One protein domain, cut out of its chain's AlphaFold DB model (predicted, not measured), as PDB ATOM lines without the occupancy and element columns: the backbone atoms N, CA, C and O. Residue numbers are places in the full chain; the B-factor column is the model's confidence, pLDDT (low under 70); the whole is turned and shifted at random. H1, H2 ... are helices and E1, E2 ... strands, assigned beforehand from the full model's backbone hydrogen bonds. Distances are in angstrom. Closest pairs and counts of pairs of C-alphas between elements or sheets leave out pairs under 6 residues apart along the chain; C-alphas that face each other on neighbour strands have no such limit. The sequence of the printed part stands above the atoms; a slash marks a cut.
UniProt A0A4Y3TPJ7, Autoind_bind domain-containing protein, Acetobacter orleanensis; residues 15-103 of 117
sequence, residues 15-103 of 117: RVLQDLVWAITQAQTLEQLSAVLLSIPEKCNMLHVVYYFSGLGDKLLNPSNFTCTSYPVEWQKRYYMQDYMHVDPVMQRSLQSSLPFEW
ATOM      1  N   ARG A  15     140.898 183.741  82.627       90.06
ATOM      2  CA  ARG A  15     140.427 183.028  81.437       90.06
ATOM      3  C   ARG A  15     138.920 182.773  81.456       90.06
ATOM      4  O   ARG A  15     138.253 183.058  80.476       90.06
ATOM      5  N   VAL A  16     138.383 182.299  82.580       89.94
ATOM      6  CA  VAL A  16     136.939 182.063  82.744       89.94
ATOM      7  C   VAL A  16     136.165 183.373  82.600       89.94
ATOM      8  O   VAL A  16     135.131 183.400  81.937       89.94
ATOM      9  N   LEU A  17     136.683 184.465  83.170       91.56
ATOM     10  CA  LEU A  17     136.095 185.793  83.015       91.56
ATOM     11  C   LEU A  17     136.090 186.229  81.545       91.56
ATOM     12  O   LEU A  17     135.047 186.634  81.038       91.56
ATOM     13  N   GLN A  18     137.226 186.114  80.854       94.31
ATOM     14  CA  GLN A  18     137.343 186.476  79.442       94.31
ATOM     15  C   GLN A  18     136.392 185.654  78.561       94.31
ATOM     16  O   GLN A  18     135.729 186.220  77.694       94.31
ATOM     17  N   ASP A  19     136.287 184.347  78.805       93.94
ATOM     18  CA  ASP A  19     135.402 183.448  78.062       93.94
ATOM     19  C   ASP A  19     133.924 183.811  78.276       93.94
ATOM     20  O   ASP A  19     133.135 183.795  77.330       93.94
ATOM     21  N   LEU A  20     133.540 184.171  79.508       94.25
ATOM     22  CA  LEU A  20     132.191 184.643  79.827       94.25
ATOM     23  C   LEU A  20     131.882 185.977  79.142       94.25
ATOM     24  O   LEU A  20     130.834 186.100  78.512       94.25
ATOM     25  N   VAL A  21     132.789 186.955  79.225       95.06
ATOM     26  CA  VAL A  21     132.630 188.259  78.560       95.06
ATOM     27  C   VAL A  21     132.485 188.065  77.055       95.06
ATOM     28  O   VAL A  21     131.544 188.585  76.458       95.06
ATOM     29  N   TRP A  22     133.360 187.261  76.448       96.94
ATOM     30  CA  TRP A  22     133.282 186.940  75.029       96.94
ATOM     31  C   TRP A  22     131.931 186.315  74.666       96.94
ATOM     32  O   TRP A  22     131.242 186.828  73.787       96.94
ATOM     33  N   ALA A  23     131.501 185.275  75.385       96.19
ATOM     34  CA  ALA A  23     130.234 184.598  75.122       96.19
ATOM     35  C   ALA A  23     129.018 185.535  75.236       96.19
ATOM     36  O   ALA A  23     128.121 185.466  74.398       96.19
ATOM     37  N   ILE A  24     129.005 186.442  76.219       95.50
ATOM     38  CA  ILE A  24     127.950 187.458  76.359       95.50
ATOM     39  C   ILE A  24     127.953 188.407  75.154       95.50
ATOM     40  O   ILE A  24     126.898 188.666  74.587       95.50
ATOM     41  N   THR A  25     129.122 188.896  74.725       96.31
ATOM     42  CA  THR A  25     129.218 189.829  73.583       96.31
ATOM     43  C   THR A  25     128.864 189.205  72.232       96.31
ATOM     44  O   THR A  25     128.512 189.929  71.307       96.31
ATOM     45  N   GLN A  26     128.946 187.877  72.109       97.50
ATOM     46  CA  GLN A  26     128.590 187.144  70.891       97.50
ATOM     47  C   GLN A  26     127.124 186.685  70.861       97.50
ATOM     48  O   GLN A  26     126.654 186.241  69.814       97.50
ATOM     49  N   ALA A  27     126.391 186.770  71.975       96.94
ATOM     50  CA  ALA A  27     124.988 186.374  72.023       96.94
ATOM     51  C   ALA A  27     124.117 187.354  71.218       96.94
ATOM     52  O   ALA A  27     124.110 188.557  71.474       96.94
ATOM     53  N   GLN A  28     123.353 186.831  70.258       96.56
ATOM     54  CA  GLN A  28     122.474 187.612  69.376       96.56
ATOM     55  C   GLN A  28     120.988 187.438  69.707       96.56
ATOM     56  O   GLN A  28     120.148 188.163  69.176       96.56
ATOM     57  N   THR A  29     120.652 186.489  70.585       96.25
ATOM     58  CA  THR A  29     119.277 186.246  71.040       96.25
ATOM     59  C   THR A  29     119.205 186.131  72.561       96.25
ATOM     60  O   THR A  29     120.209 185.870  73.233       96.25
ATOM     61  N   LEU A  30     118.008 186.313  73.122       94.25
ATOM     62  CA  LEU A  30     117.780 186.187  74.565       94.25
ATOM     63  C   LEU A  30     117.990 184.751  75.059       94.25
ATOM     64  O   LEU A  30     118.435 184.548  76.187       94.25
ATOM     65  N   GLU A  31     117.718 183.757  74.219       95.44
ATOM     66  CA  GLU A  31     117.956 182.340  74.504       95.44
ATOM     67  C   GLU A  31     119.456 182.056  74.595       95.44
ATOM     68  O   GLU A  31     119.903 181.405  75.538       95.44
ATOM     69  N   GLN A  32     120.246 182.599  73.660       96.19
ATOM     70  CA  GLN A  32     121.705 182.489  73.693       96.19
ATOM     71  C   GLN A  32     122.280 183.181  74.930       96.19
ATOM     72  O   GLN A  32     123.087 182.586  75.643       96.19
ATOM     73  N   LEU A  33     121.820 184.399  75.235       96.00
ATOM     74  CA  LEU A  33     122.230 185.115  76.442       96.00
ATOM     75  C   LEU A  33     121.872 184.317  77.704       96.00
ATOM     76  O   LEU A  33     122.709 184.153  78.588       96.00
ATOM     77  N   SER A  34     120.657 183.769  77.767       96.12
ATOM     78  CA  SER A  34     120.202 182.947  78.890       96.12
ATOM     79  C   SER A  34     121.078 181.715  79.083       96.12
ATOM     80  O   SER A  34     121.484 181.429  80.205       96.12
ATOM     81  N   ALA A  35     121.431 181.012  78.004       96.38
ATOM     82  CA  ALA A  35     122.317 179.853  78.075       96.38
ATOM     83  C   ALA A  35     123.698 180.218  78.649       96.38
ATOM     84  O   ALA A  35     124.232 179.488  79.486       96.38
ATOM     85  N   VAL A  36     124.255 181.372  78.260       96.31
ATOM     86  CA  VAL A  36     125.529 181.860  78.807       96.31
ATOM     87  C   VAL A  36     125.397 182.191  80.294       96.31
ATOM     88  O   VAL A  36     126.215 181.726  81.092       96.31
ATOM     89  N   LEU A  37     124.356 182.931  80.688       95.06
ATOM     90  CA  LEU A  37     124.111 183.310  82.083       95.06
ATOM     91  C   LEU A  37     123.908 182.085  82.983       95.06
ATOM     92  O   LEU A  37     124.501 182.011  84.056       95.06
ATOM     93  N   LEU A  38     123.150 181.086  82.528       96.06
ATOM     94  CA  LEU A  38     122.901 179.846  83.272       96.06
ATOM     95  C   LEU A  38     124.155 178.975  83.454       96.06
ATOM     96  O   LEU A  38     124.151 178.108  84.323       96.06
ATOM     97  N   SER A  39     125.236 179.225  82.705       94.12
ATOM     98  CA  SER A  39     126.534 178.558  82.907       94.12
ATOM     99  C   SER A  39     127.391 179.181  84.020       94.12
ATOM    100  O   SER A  39     128.362 178.571  84.471       94.12
ATOM    101  N   ILE A  40     127.057 180.396  84.478       92.56
ATOM    102  CA  ILE A  40     127.831 181.128  85.496       92.56
ATOM    103  C   ILE A  40     127.935 180.361  86.824       92.56
ATOM    104  O   ILE A  40     129.046 180.297  87.353       92.56
ATOM    105  N   PRO A  41     126.857 179.764  87.380       92.12
ATOM    106  CA  PRO A  41     126.929 179.057  88.657       92.12
ATOM    107  C   PRO A  41     128.013 177.979  88.698       92.12
ATOM    108  O   PRO A  41     128.814 177.954  89.631       92.12
ATOM    109  N   GLU A  42     128.102 177.161  87.648       90.62
ATOM    110  CA  GLU A  42     129.119 176.116  87.517       90.62
ATOM    111  C   GLU A  42     130.534 176.711  87.430       90.62
ATOM    112  O   GLU A  42     131.433 176.310  88.166       90.62
ATOM    113  N   LYS A  43     130.725 177.723  86.577       88.62
ATOM    114  CA  LYS A  43     132.035 178.343  86.316       88.62
ATOM    115  C   LYS A  43     132.574 179.179  87.479       88.62
ATOM    116  O   LYS A  43     133.785 179.360  87.592       88.62
ATOM    117  N   CYS A  44     131.684 179.698  88.322       85.88
ATOM    118  CA  CYS A  44     132.001 180.621  89.413       85.88
ATOM    119  C   CYS A  44     131.672 180.046  90.800       85.88
ATOM    120  O   CYS A  44     131.651 180.793  91.778       85.88
ATOM    121  N   ASN A  45     131.399 178.742  90.910       86.88
ATOM    122  CA  ASN A  45     131.062 178.081  92.175       86.88
ATOM    123  C   ASN A  45     129.943 178.809  92.957       86.88
ATOM    124  O   ASN A  45     130.043 179.033  94.165       86.88
ATOM    125  N   MET A  46     128.891 179.231  92.252       88.25
ATOM    126  CA  MET A  46     127.693 179.832  92.844       88.25
ATOM    127  C   MET A  46     126.559 178.807  92.849       88.25
ATOM    128  O   MET A  46     126.498 177.935  91.990       88.25
ATOM    129  N   LEU A  47     125.632 178.921  93.802       91.88
ATOM    130  CA  LEU A  47     124.463 178.035  93.851       91.88
ATOM    131  C   LEU A  47     123.432 178.403  92.783       91.88
ATOM    132  O   LEU A  47     122.947 177.540  92.056       91.88
ATOM    133  N   HIS A  48     123.111 179.692  92.684       94.94
ATOM    134  CA  HIS A  48     122.134 180.200  91.734       94.94
ATOM    135  C   HIS A  48     122.566 181.545  91.159       94.94
ATOM    136  O   HIS A  48     123.332 182.283  91.778       94.94
ATOM    137  N   VAL A  49     122.036 181.864  89.982       95.06
ATOM    138  CA  VAL A  49     122.177 183.160  89.319       95.06
ATOM    139  C   VAL A  49     120.798 183.649  88.903       95.06
ATOM    140  O   VAL A  49     119.933 182.850  88.541       95.06
ATOM    141  N   VAL A  50     120.604 184.963  88.947       95.50
ATOM    142  CA  VAL A  50     119.444 185.634  88.367       95.50
ATOM    143  C   VAL A  50     119.911 186.890  87.644       95.50
ATOM    144  O   VAL A  50     120.722 187.653  88.161       95.50
ATOM    145  N   TYR A  51     119.387 187.090  86.445       94.75
ATOM    146  CA  TYR A  51     119.431 188.343  85.716       94.75
ATOM    147  C   TYR A  51     117.997 188.806  85.504       94.75
ATOM    148  O   TYR A  51     117.173 188.061  84.972       94.75
ATOM    149  N   TYR A  52     117.712 190.031  85.923       93.50
ATOM    150  CA  TYR A  52     116.403 190.649  85.787       93.50
ATOM    151  C   TYR A  52     116.564 191.996  85.090       93.50
ATOM    152  O   TYR A  52     117.290 192.868  85.571       93.50
ATOM    153  N   PHE A  53     115.892 192.172  83.955       92.56
ATOM    154  CA  PHE A  53     115.824 193.468  83.298       92.56
ATOM    155  C   PHE A  53     114.766 194.327  83.995       92.56
ATOM    156  O   PHE A  53     113.574 194.058  83.892       92.56
ATOM    157  N   SER A  54     115.187 195.381  84.696       88.75
ATOM    158  CA  SER A  54     114.266 196.200  85.492       88.75
ATOM    159  C   SER A  54     113.256 196.993  84.672       88.75
ATOM    160  O   SER A  54     112.246 197.415  85.223       88.75
ATOM    161  N   GLY A  55     113.507 197.208  83.380       90.25
ATOM    162  CA  GLY A  55     112.740 198.156  82.580       90.25
ATOM    163  C   GLY A  55     113.045 199.611  82.952       90.25
ATOM    164  O   GLY A  55     113.950 199.900  83.737       90.25
ATOM    165  N   LEU A  56     112.294 200.531  82.344       87.69
ATOM    166  CA  LEU A  56     112.421 201.983  82.504       87.69
ATOM    167  C   LEU A  56     111.027 202.628  82.531       87.69
ATOM    168  O   LEU A  56     110.094 202.103  81.916       87.69
ATOM    169  N   GLY A  57     110.904 203.779  83.203       88.44
ATOM    170  CA  GLY A  57     109.653 204.543  83.292       88.44
ATOM    171  C   GLY A  57     108.495 203.699  83.830       88.44
ATOM    172  O   GLY A  57     108.659 202.970  84.803       88.44
ATOM    173  N   ASP A  58     107.354 203.725  83.141       85.44
ATOM    174  CA  ASP A  58     106.138 202.992  83.533       85.44
ATOM    175  C   ASP A  58     106.273 201.457  83.464       85.44
ATOM    176  O   ASP A  58     105.393 200.727  83.916       85.44
ATOM    177  N   LYS A  59     107.365 200.940  82.885       85.50
ATOM    178  CA  LYS A  59     107.675 199.499  82.826       85.50
ATOM    179  C   LYS A  59     108.692 199.065  83.886       85.50
ATOM    180  O   LYS A  59     109.185 197.934  83.826       85.50
ATOM    181  N   LEU A  60     109.039 199.957  84.814       87.00
ATOM    182  CA  LEU A  60     109.944 199.654  85.914       87.00
ATOM    183  C   LEU A  60     109.338 198.559  86.806       87.00
ATOM    184  O   LEU A  60     108.182 198.657  87.206       87.00
ATOM    185  N   LEU A  61     110.126 197.525  87.110       84.44
ATOM    186  CA  LEU A  61     109.708 196.360  87.903       84.44
ATOM    187  C   LEU A  61     108.480 195.619  87.333       84.44
ATOM    188  O   LEU A  61     107.691 195.039  88.074       84.44
ATOM    189  N   ASN A  62     108.294 195.622  86.010       85.81
ATOM    190  CA  ASN A  62     107.222 194.844  85.393       85.81
ATOM    191  C   ASN A  62     107.572 193.336  85.409       85.81
ATOM    192  O   ASN A  62     108.645 192.955  84.926       85.81
ATOM    193  N   PRO A  63     106.692 192.444  85.901       82.75
ATOM    194  CA  PRO A  63     106.962 191.004  85.956       82.75
ATOM    195  C   PRO A  63     107.091 190.346  84.572       82.75
ATOM    196  O   PRO A  63     107.691 189.282  84.457       82.75
ATOM    197  N   SER A  64     106.577 190.980  83.515       86.31
ATOM    198  CA  SER A  64     106.734 190.534  82.124       86.31
ATOM    199  C   SER A  64     108.090 190.906  81.516       86.31
ATOM    200  O   SER A  64     108.353 190.574  80.358       86.31
ATOM    201  N   ASN A  65     108.946 191.625  82.249       89.94
ATOM    202  CA  ASN A  65     110.289 191.931  81.780       89.94
ATOM    203  C   ASN A  65     111.140 190.663  81.672       89.94
ATOM    204  O   ASN A  65     110.952 189.675  82.387       89.94
ATOM    205  N   PHE A  66     112.124 190.714  80.773       90.44
ATOM    206  CA  PHE A  66     113.032 189.596  80.568       90.44
ATOM    207  C   PHE A  66     113.753 189.219  81.868       90.44
ATOM    208  O   PHE A  66     114.398 190.052  82.511       90.44
ATOM    209  N   THR A  67     113.661 187.936  82.211       93.62
ATOM    210  CA  THR A  67     114.303 187.340  83.379       93.62
ATOM    211  C   THR A  67     114.966 186.032  82.975       93.62
ATOM    212  O   THR A  67     114.364 185.213  82.285       93.62
ATOM    213  N   CYS A  68     116.188 185.809  83.445       95.06
ATOM    214  CA  CYS A  68     116.906 184.548  83.311       95.06
ATOM    215  C   CYS A  68     117.380 184.111  84.696       95.06
ATOM    216  O   CYS A  68     117.982 184.903  85.419       95.06
ATOM    217  N   THR A  69     117.091 182.876  85.101       96.19
ATOM    218  CA  THR A  69     117.405 182.426  86.458       96.19
ATOM    219  C   THR A  69     117.602 180.922  86.546       96.19
ATOM    220  O   THR A  69     116.894 180.161  85.889       96.19
ATOM    221  N   SER A  70     118.544 180.495  87.387       96.94
ATOM    222  CA  SER A  70     118.739 179.083  87.734       96.94
ATOM    223  C   SER A  70     118.001 178.668  89.012       96.94
ATOM    224  O   SER A  70     118.201 177.558  89.509       96.94
ATOM    225  N   TYR A  71     117.167 179.542  89.583       96.38
ATOM    226  CA  TYR A  71     116.324 179.180  90.722       96.38
ATOM    227  C   TYR A  71     115.230 178.176  90.315       96.38
ATOM    228  O   TYR A  71     114.696 178.275  89.209       96.38
ATOM    229  N   PRO A  72     114.830 177.243  91.200       96.44
ATOM    230  CA  PRO A  72     113.752 176.294  90.921       96.44
ATOM    231  C   PRO A  72     112.439 176.980  90.529       96.44
ATOM    232  O   PRO A  72     112.106 178.054  91.041       96.44
ATOM    233  N   VAL A  73     111.662 176.340  89.655       95.56
ATOM    234  CA  VAL A  73     110.400 176.887  89.129       95.56
ATOM    235  C   VAL A  73     109.394 177.165  90.249       95.56
ATOM    236  O   VAL A  73     108.661 178.149  90.199       95.56
ATOM    237  N   GLU A  74     109.362 176.337  91.289       97.31
ATOM    238  CA  GLU A  74     108.500 176.509  92.460       97.31
ATOM    239  C   GLU A  74     108.836 177.801  93.201       97.31
ATOM    240  O   GLU A  74     107.936 178.510  93.661       97.31
ATOM    241  N   TRP A  75     110.130 178.130  93.283       96.56
ATOM    242  CA  TRP A  75     110.558 179.364  93.919       96.56
ATOM    243  C   TRP A  75     110.177 180.574  93.069       96.56
ATOM    244  O   TRP A  75     109.568 181.511  93.579       96.56
ATOM    245  N   GLN A  76     110.419 180.513  91.759       94.56
ATOM    246  CA  GLN A  76     110.001 181.565  90.828       94.56
ATOM    247  C   GLN A  76     108.492 181.837  90.925       94.56
ATOM    248  O   GLN A  76     108.078 182.978  91.114       94.56
ATOM    249  N   LYS A  77     107.663 180.784  90.879       95.00
ATOM    250  CA  LYS A  77     106.201 180.899  91.005       95.00
ATOM    251  C   LYS A  77     105.804 181.623  92.281       95.00
ATOM    252  O   LYS A  77     105.016 182.559  92.225       95.00
ATOM    253  N   ARG A  78     106.359 181.218  93.424       96.12
ATOM    254  CA  ARG A  78     106.063 181.878  94.696       96.12
ATOM    255  C   ARG A  78     106.516 183.338  94.694       96.12
ATOM    256  O   ARG A  78     105.756 184.173  95.167       96.12
ATOM    257  N   TYR A  79     107.709 183.633  94.178       94.81
ATOM    258  CA  TYR A  79     108.250 184.992  94.124       94.81
ATOM    259  C   TYR A  79     107.303 185.949  93.393       94.81
ATOM    260  O   TYR A  79     106.963 187.001  93.929       94.81
ATOM    261  N   TYR A  80     106.803 185.543  92.224       92.19
ATOM    262  CA  TYR A  80     105.856 186.347  91.451       92.19
ATOM    263  C   TYR A  80     104.442 186.350  92.044       92.19
ATOM    264  O   TYR A  80     103.832 187.404  92.158       92.19
ATOM    265  N   MET A  81     103.913 185.199  92.476       94.56
ATOM    266  CA  MET A  81     102.556 185.117  93.047       94.56
ATOM    267  C   MET A  81     102.395 185.894  94.353       94.56
ATOM    268  O   MET A  81     101.278 186.240  94.725       94.56
ATOM    269  N   GLN A  82     103.480 186.071  95.101       95.50
ATOM    270  CA  GLN A  82     103.489 186.825  96.354       95.50
ATOM    271  C   GLN A  82     104.003 188.253  96.174       95.50
ATOM    272  O   GLN A  82     104.197 188.949  97.166       95.50
ATOM    273  N   ASP A  83     104.230 188.666  94.926       91.81
ATOM    274  CA  ASP A  83     104.642 190.016  94.565       91.81
ATOM    275  C   ASP A  83     105.920 190.478  95.289       91.81
ATOM    276  O   ASP A  83     106.096 191.638  95.667       91.81
ATOM    277  N   TYR A  84     106.846 189.536  95.514       93.06
ATOM    278  CA  TYR A  84     108.047 189.789  96.308       93.06
ATOM    279  C   TYR A  84     108.972 190.819  95.670       93.06
ATOM    280  O   TYR A  84     109.703 191.481  96.395       93.06
ATOM    281  N   MET A  85     108.885 191.034  94.357       90.19
ATOM    282  CA  MET A  85     109.676 192.036  93.643       90.19
ATOM    283  C   MET A  85     109.571 193.445  94.247       90.19
ATOM    284  O   MET A  85     110.564 194.171  94.265       90.19
ATOM    285  N   HIS A  86     108.406 193.827  94.778       88.31
ATOM    286  CA  HIS A  86     108.189 195.166  95.342       88.31
ATOM    287  C   HIS A  86     108.725 195.329  96.771       88.31
ATOM    288  O   HIS A  86     108.988 196.451  97.213       88.31
ATOM    289  N   VAL A  87     108.907 194.222  97.491       90.38
ATOM    290  CA  VAL A  87     109.380 194.202  98.885       90.38
ATOM    291  C   VAL A  87     110.776 193.596  99.035       90.38
ATOM    292  O   VAL A  87     111.299 193.537 100.145       90.38
ATOM    293  N   ASP A  88     111.380 193.131  97.942       91.75
ATOM    294  CA  ASP A  88     112.709 192.536  97.937       91.75
ATOM    295  C   ASP A  88     113.775 193.628  98.159       91.75
ATOM    296  O   ASP A  88     113.960 194.500  97.300       91.75
ATOM    297  N   PRO A  89     114.514 193.594  99.284       93.38
ATOM    298  CA  PRO A  89     115.531 194.597  99.582       93.38
ATOM    299  C   PRO A  89     116.689 194.576  98.572       93.38
ATOM    300  O   PRO A  89     117.327 195.605  98.355       93.38
ATOM    301  N   VAL A  90     116.950 193.438  97.914       93.75
ATOM    302  CA  VAL A  90     117.951 193.338  96.841       93.75
ATOM    303  C   VAL A  90     117.496 194.155  95.634       93.75
ATOM    304  O   VAL A  90     118.295 194.901  95.069       93.75
ATOM    305  N   MET A  91     116.214 194.061  95.265       91.94
ATOM    306  CA  MET A  91     115.636 194.835  94.163       91.94
ATOM    307  C   MET A  91     115.593 196.329  94.480       91.94
ATOM    308  O   MET A  91     115.997 197.145  93.659       91.94
ATOM    309  N   GLN A  92     115.175 196.707  95.687       91.31
ATOM    310  CA  GLN A  92     115.142 198.116  96.090       91.31
ATOM    311  C   GLN A  92     116.538 198.747  96.083       91.31
ATOM    312  O   GLN A  92     116.733 199.838  95.542       91.31
ATOM    313  N   ARG A  93     117.536 198.045  96.634       92.56
ATOM    314  CA  ARG A  93     118.921 198.517  96.645       92.56
ATOM    315  C   ARG A  93     119.509 198.576  95.237       92.56
ATOM    316  O   ARG A  93     120.228 199.533  94.945       92.56
ATOM    317  N   SER A  94     119.226 197.605  94.368       91.69
ATOM    318  CA  SER A  94     119.793 197.565  93.011       91.69
ATOM    319  C   SER A  94     119.366 198.759  92.160       91.69
ATOM    320  O   SER A  94     120.203 199.320  91.460       91.69
ATOM    321  N   LEU A  95     118.127 199.238  92.312       90.50
ATOM    322  CA  LEU A  95     117.626 200.431  91.616       90.50
ATOM    323  C   LEU A  95     118.383 201.722  91.971       90.50
ATOM    324  O   LEU A  95     118.336 202.688  91.216       90.50
ATOM    325  N   GLN A  96     119.077 201.745  93.109       90.06
ATOM    326  CA  GLN A  96     119.821 202.905  93.611       90.06
ATOM    327  C   GLN A  96     121.343 202.680  93.613       90.06
ATOM    328  O   GLN A  96     122.095 203.527  94.097       90.06
ATOM    329  N   SER A  97     121.818 201.530  93.128       91.19
ATOM    330  CA  SER A  97     123.229 201.140  93.204       91.19
ATOM    331  C   SER A  97     123.891 201.183  91.839       91.19
ATOM    332  O   SER A  97     123.489 200.474  90.925       91.19
ATOM    333  N   SER A  98     124.975 201.948  91.723       89.50
ATOM    334  CA  SER A  98     125.873 201.899  90.563       89.50
ATOM    335  C   SER A  98     126.994 200.865  90.708       89.50
ATOM    336  O   SER A  98     127.669 200.554  89.730       89.50
ATOM    337  N   LEU A  99     127.201 200.332  91.919       93.38
ATOM    338  CA  LEU A  99     128.237 199.351  92.238       93.38
ATOM    339  C   LEU A  99     127.620 198.051  92.773       93.38
ATOM    340  O   LEU A  99     126.567 198.102  93.417       93.38
ATOM    341  N   PRO A 100     128.283 196.896  92.562       92.81
ATOM    342  CA  PRO A 100     127.906 195.651  93.217       92.81
ATOM    343  C   PRO A 100     127.889 195.801  94.740       92.81
ATOM    344  O   PRO A 100     128.707 196.521  95.314       92.81
ATOM    345  N   PHE A 101     126.977 195.088  95.392       93.31
ATOM    346  CA  PHE A 101     126.854 195.057  96.845       93.31
ATOM    347  C   PHE A 101     126.631 193.627  97.330       93.31
ATOM    348  O   PHE A 101     126.116 192.772  96.606       93.31
ATOM    349  N   GLU A 102     127.006 193.373  98.579       92.12
ATOM    350  CA  GLU A 102     126.776 192.090  99.234       92.12
ATOM    351  C   GLU A 102     125.464 192.124 100.016       92.12
ATOM    352  O   GLU A 102     125.113 193.133 100.625       92.12
ATOM    353  N   TRP A 103     124.749 190.999 100.086       90.44
ATOM    354  CA  TRP A 103     123.488 190.930 100.838       90.44
ATOM    355  C   TRP A 103     123.651 191.220 102.334       90.44
ATOM    356  O   TRP A 103     122.702 191.652 102.976       90.44
TER     357      TRP A 103
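AT A GLANCE: This is residues 15 to 103 of the 117 residues of the protein "Autoind_bind domain-containing protein" of Acetobacter orleanensis (UniProt A0A4Y3TPJ7). A short two-stranded hairpin, E1 and E2, sits in the middle of a loosely joined set of helices; on one side of it is the helical hairpin of H1 and H2, with H2 packed on E2 and the short H3 close to H1. H4 and H5 lie away from that helical hairpin and from each other, and residues 73 to 78 of H4 stick out. The printed part has 89 residues, with five named helices and two named strands in the order H1, H2, H3, E1, E2, H4, H5; the sheet, E1 - E2, is antiparallel and the class is mostly helix. The whole is only just compact, close to loose, with a radius of gyration of the C-alphas of 14.1 A and spans of 38 by 29 by 28 A.

IN THESE COORDINATES: Find C-alpha 50 at (119.444, 185.634, 88.367), where E1 begins; it covers residues 50 to 52 over 6.4 A. Its partner E2 is residues 67 to 69, 6.6 A long. Go back to C-alpha 15 at (140.427, 183.028, 81.437), where H1 begins; it runs 16.4 A through residues 15 to 26. H2 follows as residues 30 to 38, 11.9 A, and H3 as residues 40 to 43, 5.1 A. Beyond E2, H4 takes residues 73 to 81 over 12.0 A, and H5 takes residues 89 to 94 over 8.4 A, ending at C-alpha 94, (119.793, 197.565, 93.011).

HOW THE PARTS SIT: Start at the hairpin E1 and E2, antiparallel at 176 degrees; N 51 and O 68 are 2.8 A apart and N 68 and O 51 2.9 A, both within hydrogen-bond range. The closest C-alphas of H2 and E2, those of Ser 34 and Cys 68, are 5.7 A apart. Next look at H1, which touches H2 with residues 20 to 24 alone, at a shallow tilt of 13 degrees, opposite ways, a helical hairpin; its closest C-alphas to H2 are those of Ile 24 and Leu 33, 6.2 A. H3 is close to H1 but not clearly touching, with the C-alphas of Val 16 and Lys 43 closest at 7.1 A; H2 and H3 meet only through their link. H4 and H5 are apart. In H1, H2, H4 and H5 every O i to N i+4 pair is within hydrogen-bond range; H3 is too short for such a pair.

THE WHOLE: The C-alphas farthest apart are those of Arg 15 and Gln 82, at 40.0 A. The printed part has no cut. Look for the one long link at residues 53 to 66, from E1 to E2. The mean pLDDT of the printed part is 92.6, and no printed residue is under 70.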